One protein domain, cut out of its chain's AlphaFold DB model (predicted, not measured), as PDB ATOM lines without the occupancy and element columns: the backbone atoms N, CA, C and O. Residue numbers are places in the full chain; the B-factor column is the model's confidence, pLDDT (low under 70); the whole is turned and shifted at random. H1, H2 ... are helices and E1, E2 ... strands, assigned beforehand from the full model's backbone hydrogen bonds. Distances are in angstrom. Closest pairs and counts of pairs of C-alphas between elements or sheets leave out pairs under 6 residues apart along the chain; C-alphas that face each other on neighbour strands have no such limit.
ATOM      1  N   HIS A  47     336.729 159.091 291.329       91.94
ATOM      2  CA  HIS A  47     336.222 160.215 292.098       91.94
ATOM      3  C   HIS A  47     335.326 161.076 291.199       91.94
ATOM      4  O   HIS A  47     335.807 161.745 290.285       91.94
ATOM      5  N   THR A  48     334.014 161.016 291.417       90.75
ATOM      6  CA  THR A  48     333.012 161.649 290.550       90.75
ATOM      7  C   THR A  48     331.927 162.342 291.368       90.75
ATOM      8  O   THR A  48     331.729 162.066 292.553       90.75
ATOM      9  N   LYS A  49     331.229 163.288 290.736       94.25
ATOM     10  CA  LYS A  49     330.130 164.027 291.358       94.25
ATOM     11  C   LYS A  49     328.841 163.208 291.254       94.25
ATOM     12  O   LYS A  49     328.322 163.014 290.158       94.25
ATOM     13  N   ALA A  50     328.317 162.756 292.389       89.94
ATOM     14  CA  ALA A  50     327.111 161.939 292.486       89.94
ATOM     15  C   ALA A  50     325.944 162.725 293.103       89.94
ATOM     16  O   ALA A  50     326.140 163.578 293.970       89.94
ATOM     17  N   SER A  51     324.717 162.424 292.664       91.81
ATOM     18  CA  SER A  51     323.494 162.985 293.249       91.81
ATOM     19  C   SER A  51     322.845 162.001 294.220       91.81
ATOM     20  O   SER A  51     322.523 160.879 293.827       91.81
ATOM     21  N   ILE A  52     322.577 162.441 295.445       89.50
ATOM     22  CA  ILE A  52     321.834 161.689 296.459       89.50
ATOM     23  C   ILE A  52     320.419 162.267 296.549       89.50
ATOM     24  O   ILE A  52     320.237 163.477 296.710       89.50
ATOM     25  N   ALA A  53     319.408 161.405 296.433       90.00
ATOM     26  CA  ALA A  53     318.020 161.790 296.659       90.00
ATOM     27  C   ALA A  53     317.782 162.003 298.159       90.00
ATOM     28  O   ALA A  53     318.089 161.128 298.968       90.00
ATOM     29  N   THR A  54     317.230 163.157 298.533       88.81
ATOM     30  CA  THR A  54     316.856 163.447 299.922       88.81
ATOM     31  C   THR A  54     315.346 163.329 300.106       88.81
ATOM     32  O   THR A  54     314.576 163.465 299.154       88.81
ATOM     33  N   VAL A  55     314.903 163.098 301.345       86.88
ATOM     34  CA  VAL A  55     313.474 162.978 301.700       86.88
ATOM     35  C   VAL A  55     312.691 164.264 301.372       86.88
ATOM     36  O   VAL A  55     311.489 164.204 301.141       86.88
ATOM     37  N   GLY A  56     313.371 165.415 301.285       82.69
ATOM     38  CA  GLY A  56     312.792 166.715 300.926       82.69
ATOM     39  C   GLY A  56     312.771 167.030 299.425       82.69
ATOM     40  O   GLY A  56     312.544 168.178 299.060       82.69
ATOM     41  N   GLY A  57     313.062 166.065 298.546       79.94
ATOM     42  CA  GLY A  57     312.989 166.227 297.086       79.94
ATOM     43  C   GLY A  57     314.188 166.936 296.443       79.94
ATOM     44  O   GLY A  57     314.522 166.650 295.293       79.94
ATOM     45  N   SER A  58     314.904 167.788 297.180       86.00
ATOM     46  CA  SER A  58     316.142 168.410 296.697       86.00
ATOM     47  C   SER A  58     317.267 167.379 296.564       86.00
ATOM     48  O   SER A  58     317.570 166.641 297.505       86.00
ATOM     49  N   LYS A  59     317.920 167.326 295.399       91.62
ATOM     50  CA  LYS A  59     319.091 166.464 295.180       91.62
ATOM     51  C   LYS A  59     320.325 167.098 295.811       91.62
ATOM     52  O   LYS A  59     320.653 168.244 295.510       91.62
ATOM     53  N   LEU A  60     321.027 166.335 296.642       91.88
ATOM     54  CA  LEU A  60     322.319 166.738 297.182       91.88
ATOM     55  C   LEU A  60     323.428 166.251 296.249       91.88
ATOM     56  O   LEU A  60     323.481 165.066 295.924       91.88
ATOM     57  N   TRP A  61     324.317 167.150 295.831       93.44
ATOM     58  CA  TRP A  61     325.472 166.805 295.007       93.44
ATOM     59  C   TRP A  61     326.716 166.652 295.874       93.44
ATOM     60  O   TRP A  61     327.105 167.599 296.556       93.44
ATOM     61  N   VAL A  62     327.355 165.487 295.819       93.31
ATOM     62  CA  VAL A  62     328.576 165.186 296.576       93.31
ATOM     63  C   VAL A  62     329.659 164.651 295.654       93.31
ATOM     64  O   VAL A  62     329.365 163.973 294.671       93.31
ATOM     65  N   ASN A  63     330.915 164.927 295.981       94.06
ATOM     66  CA  ASN A  63     332.038 164.238 295.359       94.06
ATOM     67  C   ASN A  63     332.252 162.917 296.103       94.06
ATOM     68  O   ASN A  63     332.345 162.910 297.331       94.06
ATOM     69  N   SER A  64     332.255 161.802 295.380       89.94
ATOM     70  CA  SER A  64     332.329 160.472 295.976       89.94
ATOM     71  C   SER A  64     333.092 159.500 295.081       89.94
ATOM     72  O   SER A  64     333.191 159.678 293.865       89.94
ATOM     73  N   TRP A  65     333.630 158.449 295.694       92.00
ATOM     74  CA  TRP A  65     334.233 157.330 294.985       92.00
ATOM     75  C   TRP A  65     333.128 156.448 294.411       92.00
ATOM     76  O   TRP A  65     332.500 155.668 295.126       92.00
ATOM     77  N   CYS A  66     332.901 156.564 293.107       88.56
ATOM     78  CA  CYS A  66     331.916 155.763 292.394       88.56
ATOM     79  C   CYS A  66     332.646 154.799 291.474       88.56
ATOM     80  O   CYS A  66     333.612 155.169 290.816       88.56
ATOM     81  N   SER A  67     332.191 153.558 291.408       87.81
ATOM     82  CA  SER A  67     332.698 152.651 290.390       87.81
ATOM     83  C   SER A  67     331.775 152.661 289.167       87.81
ATOM     84  O   SER A  67     330.557 152.621 289.356       87.81
ATOM     85  N   PRO A  68     332.337 152.705 287.943       80.50
ATOM     86  CA  PRO A  68     331.564 152.755 286.703       80.50
ATOM     87  C   PRO A  68     330.811 151.454 286.412       80.50
ATOM     88  O   PRO A  68     329.787 151.481 285.735       80.50
ATOM     89  N   SER A  84     299.790 143.805 297.154       71.81
ATOM     90  CA  SER A  84     299.559 145.092 297.790       71.81
ATOM     91  C   SER A  84     298.789 144.880 299.099       71.81
ATOM     92  O   SER A  84     297.659 144.393 299.094       71.81
ATOM     93  N   THR A  85     299.406 145.204 300.236       81.31
ATOM     94  CA  THR A  85     298.783 145.068 301.558       81.31
ATOM     95  C   THR A  85     298.355 146.443 302.061       81.31
ATOM     96  O   THR A  85     299.187 147.342 302.191       81.31
ATOM     97  N   THR A  86     297.067 146.617 302.352       88.69
ATOM     98  CA  THR A  86     296.487 147.916 302.731       88.69
ATOM     99  C   THR A  86     296.391 148.068 304.251       88.69
ATOM    100  O   THR A  86     296.116 147.107 304.972       88.69
ATOM    101  N   CYS A  87     296.633 149.273 304.772       89.94
ATOM    102  CA  CYS A  87     296.401 149.584 306.182       89.94
ATOM    103  C   CYS A  87     294.914 149.836 306.457       89.94
ATOM    104  O   CYS A  87     294.319 150.715 305.848       89.94
ATOM    105  N   ASN A  88     294.333 149.150 307.441       88.44
ATOM    106  CA  ASN A  88     292.916 149.319 307.787       88.44
ATOM    107  C   ASN A  88     292.595 150.667 308.464       88.44
ATOM    108  O   ASN A  88     291.433 151.044 308.519       88.44
ATOM    109  N   ILE A  89     293.602 151.386 308.981       88.19
ATOM    110  CA  ILE A  89     293.407 152.645 309.722       88.19
ATOM    111  C   ILE A  89     293.474 153.859 308.786       88.19
ATOM    112  O   ILE A  89     292.647 154.757 308.880       88.19
ATOM    113  N   CYS A  90     294.445 153.898 307.868       90.44
ATOM    114  CA  CYS A  90     294.648 155.041 306.964       90.44
ATOM    115  C   CYS A  90     294.595 154.693 305.470       90.44
ATOM    116  O   CYS A  90     294.938 155.529 304.639       90.44
ATOM    117  N   GLN A  91     294.225 153.456 305.129       87.69
ATOM    118  CA  GLN A  91     294.051 152.961 303.755       87.69
ATOM    119  C   GLN A  91     295.280 153.107 302.842       87.69
ATOM    120  O   GLN A  91     295.187 152.956 301.626       87.69
ATOM    121  N   ARG A  92     296.471 153.337 303.409       85.62
ATOM    122  CA  ARG A  92     297.722 153.333 302.643       85.62
ATOM    123  C   ARG A  92     298.043 151.935 302.134       85.62
ATOM    124  O   ARG A  92     297.960 150.962 302.884       85.62
ATOM    125  N   VAL A  93     298.464 151.871 300.875       86.62
ATOM    126  CA  VAL A  93     298.853 150.643 300.183       86.62
ATOM    127  C   VAL A  93     300.363 150.439 300.302       86.62
ATOM    128  O   VAL A  93     301.146 151.361 300.069       86.62
ATOM    129  N   PHE A  94     300.778 149.231 300.675       87.38
ATOM    130  CA  PHE A  94     302.181 148.853 300.843       87.38
ATOM    131  C   PHE A  94     302.534 147.668 299.948       87.38
ATOM    132  O   PHE A  94     301.729 146.763 299.773       87.38
ATOM    133  N   LEU A  95     303.767 147.657 299.434       83.88
ATOM    134  CA  LEU A  95     304.276 146.583 298.569       83.88
ATOM    135  C   LEU A  95     304.532 145.269 299.322       83.88
ATOM    136  O   LEU A  95     304.410 144.205 298.738       83.88
ATOM    137  N   ASP A  96     304.852 145.340 300.620       82.94
ATOM    138  CA  ASP A  96     305.194 144.168 301.428       82.94
ATOM    139  C   ASP A  96     304.540 144.218 302.810       82.94
ATOM    140  O   ASP A  96     304.474 145.277 303.455       82.94
ATOM    141  N   ARG A  97     304.217 143.039 303.357       85.50
ATOM    142  CA  ARG A  97     303.724 142.877 304.738       85.50
ATOM    143  C   ARG A  97     304.666 143.478 305.786       85.50
ATOM    144  O   ARG A  97     304.198 144.054 306.765       85.50
ATOM    145  N   ARG A  98     305.989 143.401 305.576       87.56
ATOM    146  CA  ARG A  98     306.991 144.001 306.481       87.56
ATOM    147  C   ARG A  98     306.820 145.517 306.583       87.56
ATOM    148  O   ARG A  98     306.904 146.068 307.679       87.56
ATOM    149  N   ARG A  99     306.560 146.190 305.458       86.81
ATOM    150  CA  ARG A  99     306.359 147.647 305.422       86.81
ATOM    151  C   ARG A  99     305.053 148.034 306.115       86.81
ATOM    152  O   ARG A  99     305.053 148.983 306.896       86.81
ATOM    153  N   LEU A 100     303.982 147.258 305.913       90.06
ATOM    154  CA  LEU A 100     302.716 147.446 306.628       90.06
ATOM    155  C   LEU A 100     302.882 147.271 308.151       90.06
ATOM    156  O   LEU A 100     302.360 148.080 308.916       90.06
ATOM    157  N   ALA A 101     303.624 146.257 308.605       87.88
ATOM    158  CA  ALA A 101     303.865 146.024 310.032       87.88
ATOM    159  C   ALA A 101     304.600 147.201 310.697       87.88
ATOM    160  O   ALA A 101     304.178 147.678 311.747       87.88
ATOM    161  N   ILE A 102     305.646 147.728 310.050       89.81
ATOM    162  CA  ILE A 102     306.364 148.919 310.535       89.81
ATOM    163  C   ILE A 102     305.428 150.136 310.570       89.81
ATOM    164  O   ILE A 102     305.447 150.906 311.528       89.81
ATOM    165  N   HIS A 103     304.591 150.301 309.547       90.56
ATOM    166  CA  HIS A 103     303.638 151.402 309.471       90.56
ATOM    167  C   HIS A 103     302.585 151.369 310.592       90.56
ATOM    168  O   HIS A 103     302.270 152.423 311.144       90.56
ATOM    169  N   LYS A 104     302.089 150.190 310.994       88.50
ATOM    170  CA  LYS A 104     301.120 150.058 312.102       88.50
ATOM    171  C   LYS A 104     301.631 150.642 313.424       88.50
ATOM    172  O   LYS A 104     300.846 151.204 314.180       88.50
ATOM    173  N   ASN A 105     302.942 150.618 313.664       89.50
ATOM    174  CA  ASN A 105     303.534 151.215 314.866       89.50
ATOM    175  C   ASN A 105     303.358 152.742 314.932       89.50
ATOM    176  O   ASN A 105     303.401 153.318 316.017       89.50
ATOM    177  N   VAL A 106     303.163 153.414 313.791       88.31
ATOM    178  CA  VAL A 106     302.850 154.851 313.758       88.31
ATOM    179  C   VAL A 106     301.491 155.104 314.403       88.31
ATOM    180  O   VAL A 106     301.369 156.028 315.200       88.31
ATOM    181  N   HIS A 107     300.510 154.242 314.125       85.00
ATOM    182  CA  HIS A 107     299.179 154.331 314.720       85.00
ATOM    183  C   HIS A 107     299.204 154.057 316.227       85.00
ATOM    184  O   HIS A 107     298.644 154.834 316.994       85.00
ATOM    185  N   MET A 108     299.976 153.059 316.669       79.44
ATOM    186  CA  MET A 108     300.147 152.776 318.102       79.44
ATOM    187  C   MET A 108     300.754 153.957 318.880       79.44
ATOM    188  O   MET A 108     300.409 154.193 320.032       79.44
ATOM    189  N   LYS A 109     301.651 154.736 318.260       68.69
ATOM    190  CA  LYS A 109     302.238 155.931 318.893       68.69
ATOM    191  C   LYS A 109     301.285 157.123 318.932       68.69
ATOM    192  O   LYS A 109     301.423 157.973 319.808       68.69
ATOM    193  N   THR A 110     300.350 157.214 317.990       59.06
ATOM    194  CA  THR A 110     299.344 158.287 317.967       59.06
ATOM    195  C   THR A 110     298.175 158.021 318.912       59.06
ATOM    196  O   THR A 110     297.600 158.978 319.419       59.06
ATOM    197  N   GLU A 111     297.868 156.758 319.219       57.31
ATOM    198  CA  GLU A 111     296.808 156.390 320.173       57.31
ATOM    199  C   GLU A 111     297.153 156.758 321.627       57.31
ATOM    200  O   GLU A 111     296.261 157.009 322.427       57.31
ATOM    201  N   SER A 112     298.438 156.910 321.963       52.50
ATOM    202  CA  SER A 112     298.881 157.306 323.310       52.50
ATOM    203  C   SER A 112     298.750 158.810 323.615       52.50
ATOM    204  O   SER A 112     299.156 159.238 324.693       52.50
TER     205      SER A 112
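Overview. This is residues 47 to 68 and 84 to 112 of the 115 residues of the protein "C2H2-type domain-containing protein" of Nematocida displodere (UniProt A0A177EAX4). What shape? There are two separate lobes: the antiparallel hairpin of E1 and E2, and H1 with the loop of residues 84 to 96. How large? The printed part has 51 residues, with E1, E2 and H1 in order, mixed in class. It is extended, with a radius of gyration of the C-alphas of 17.7 A and spans of 47 by 25 by 15 A.

Arrangement. Which strands pair? E1, residues 47 to 53, and E2, residues 59 to 66, are antiparallel; N 50 and O 62 are 2.8 A apart. E2 bends by 75 degrees at residue 63. Where is H1? H1, residues 97 to 111, is apart from E1; 8 of its 11 O i to N i+4 pairs are within hydrogen-bond range.

Along the chain. Where does E1 begin? C-alpha 47 is at (336.222, 160.215, 292.098). Where does H1 end? C-alpha 111 is at (296.808, 156.390, 320.173), 21.6 A from C-alpha 97.

Size, cuts and confidence. Any cut? Residues 69 to 83 are not printed; C-alphas 68 and 84 are 34.7 A apart. Where is pLDDT low? Residues 109 to 112 are under 70.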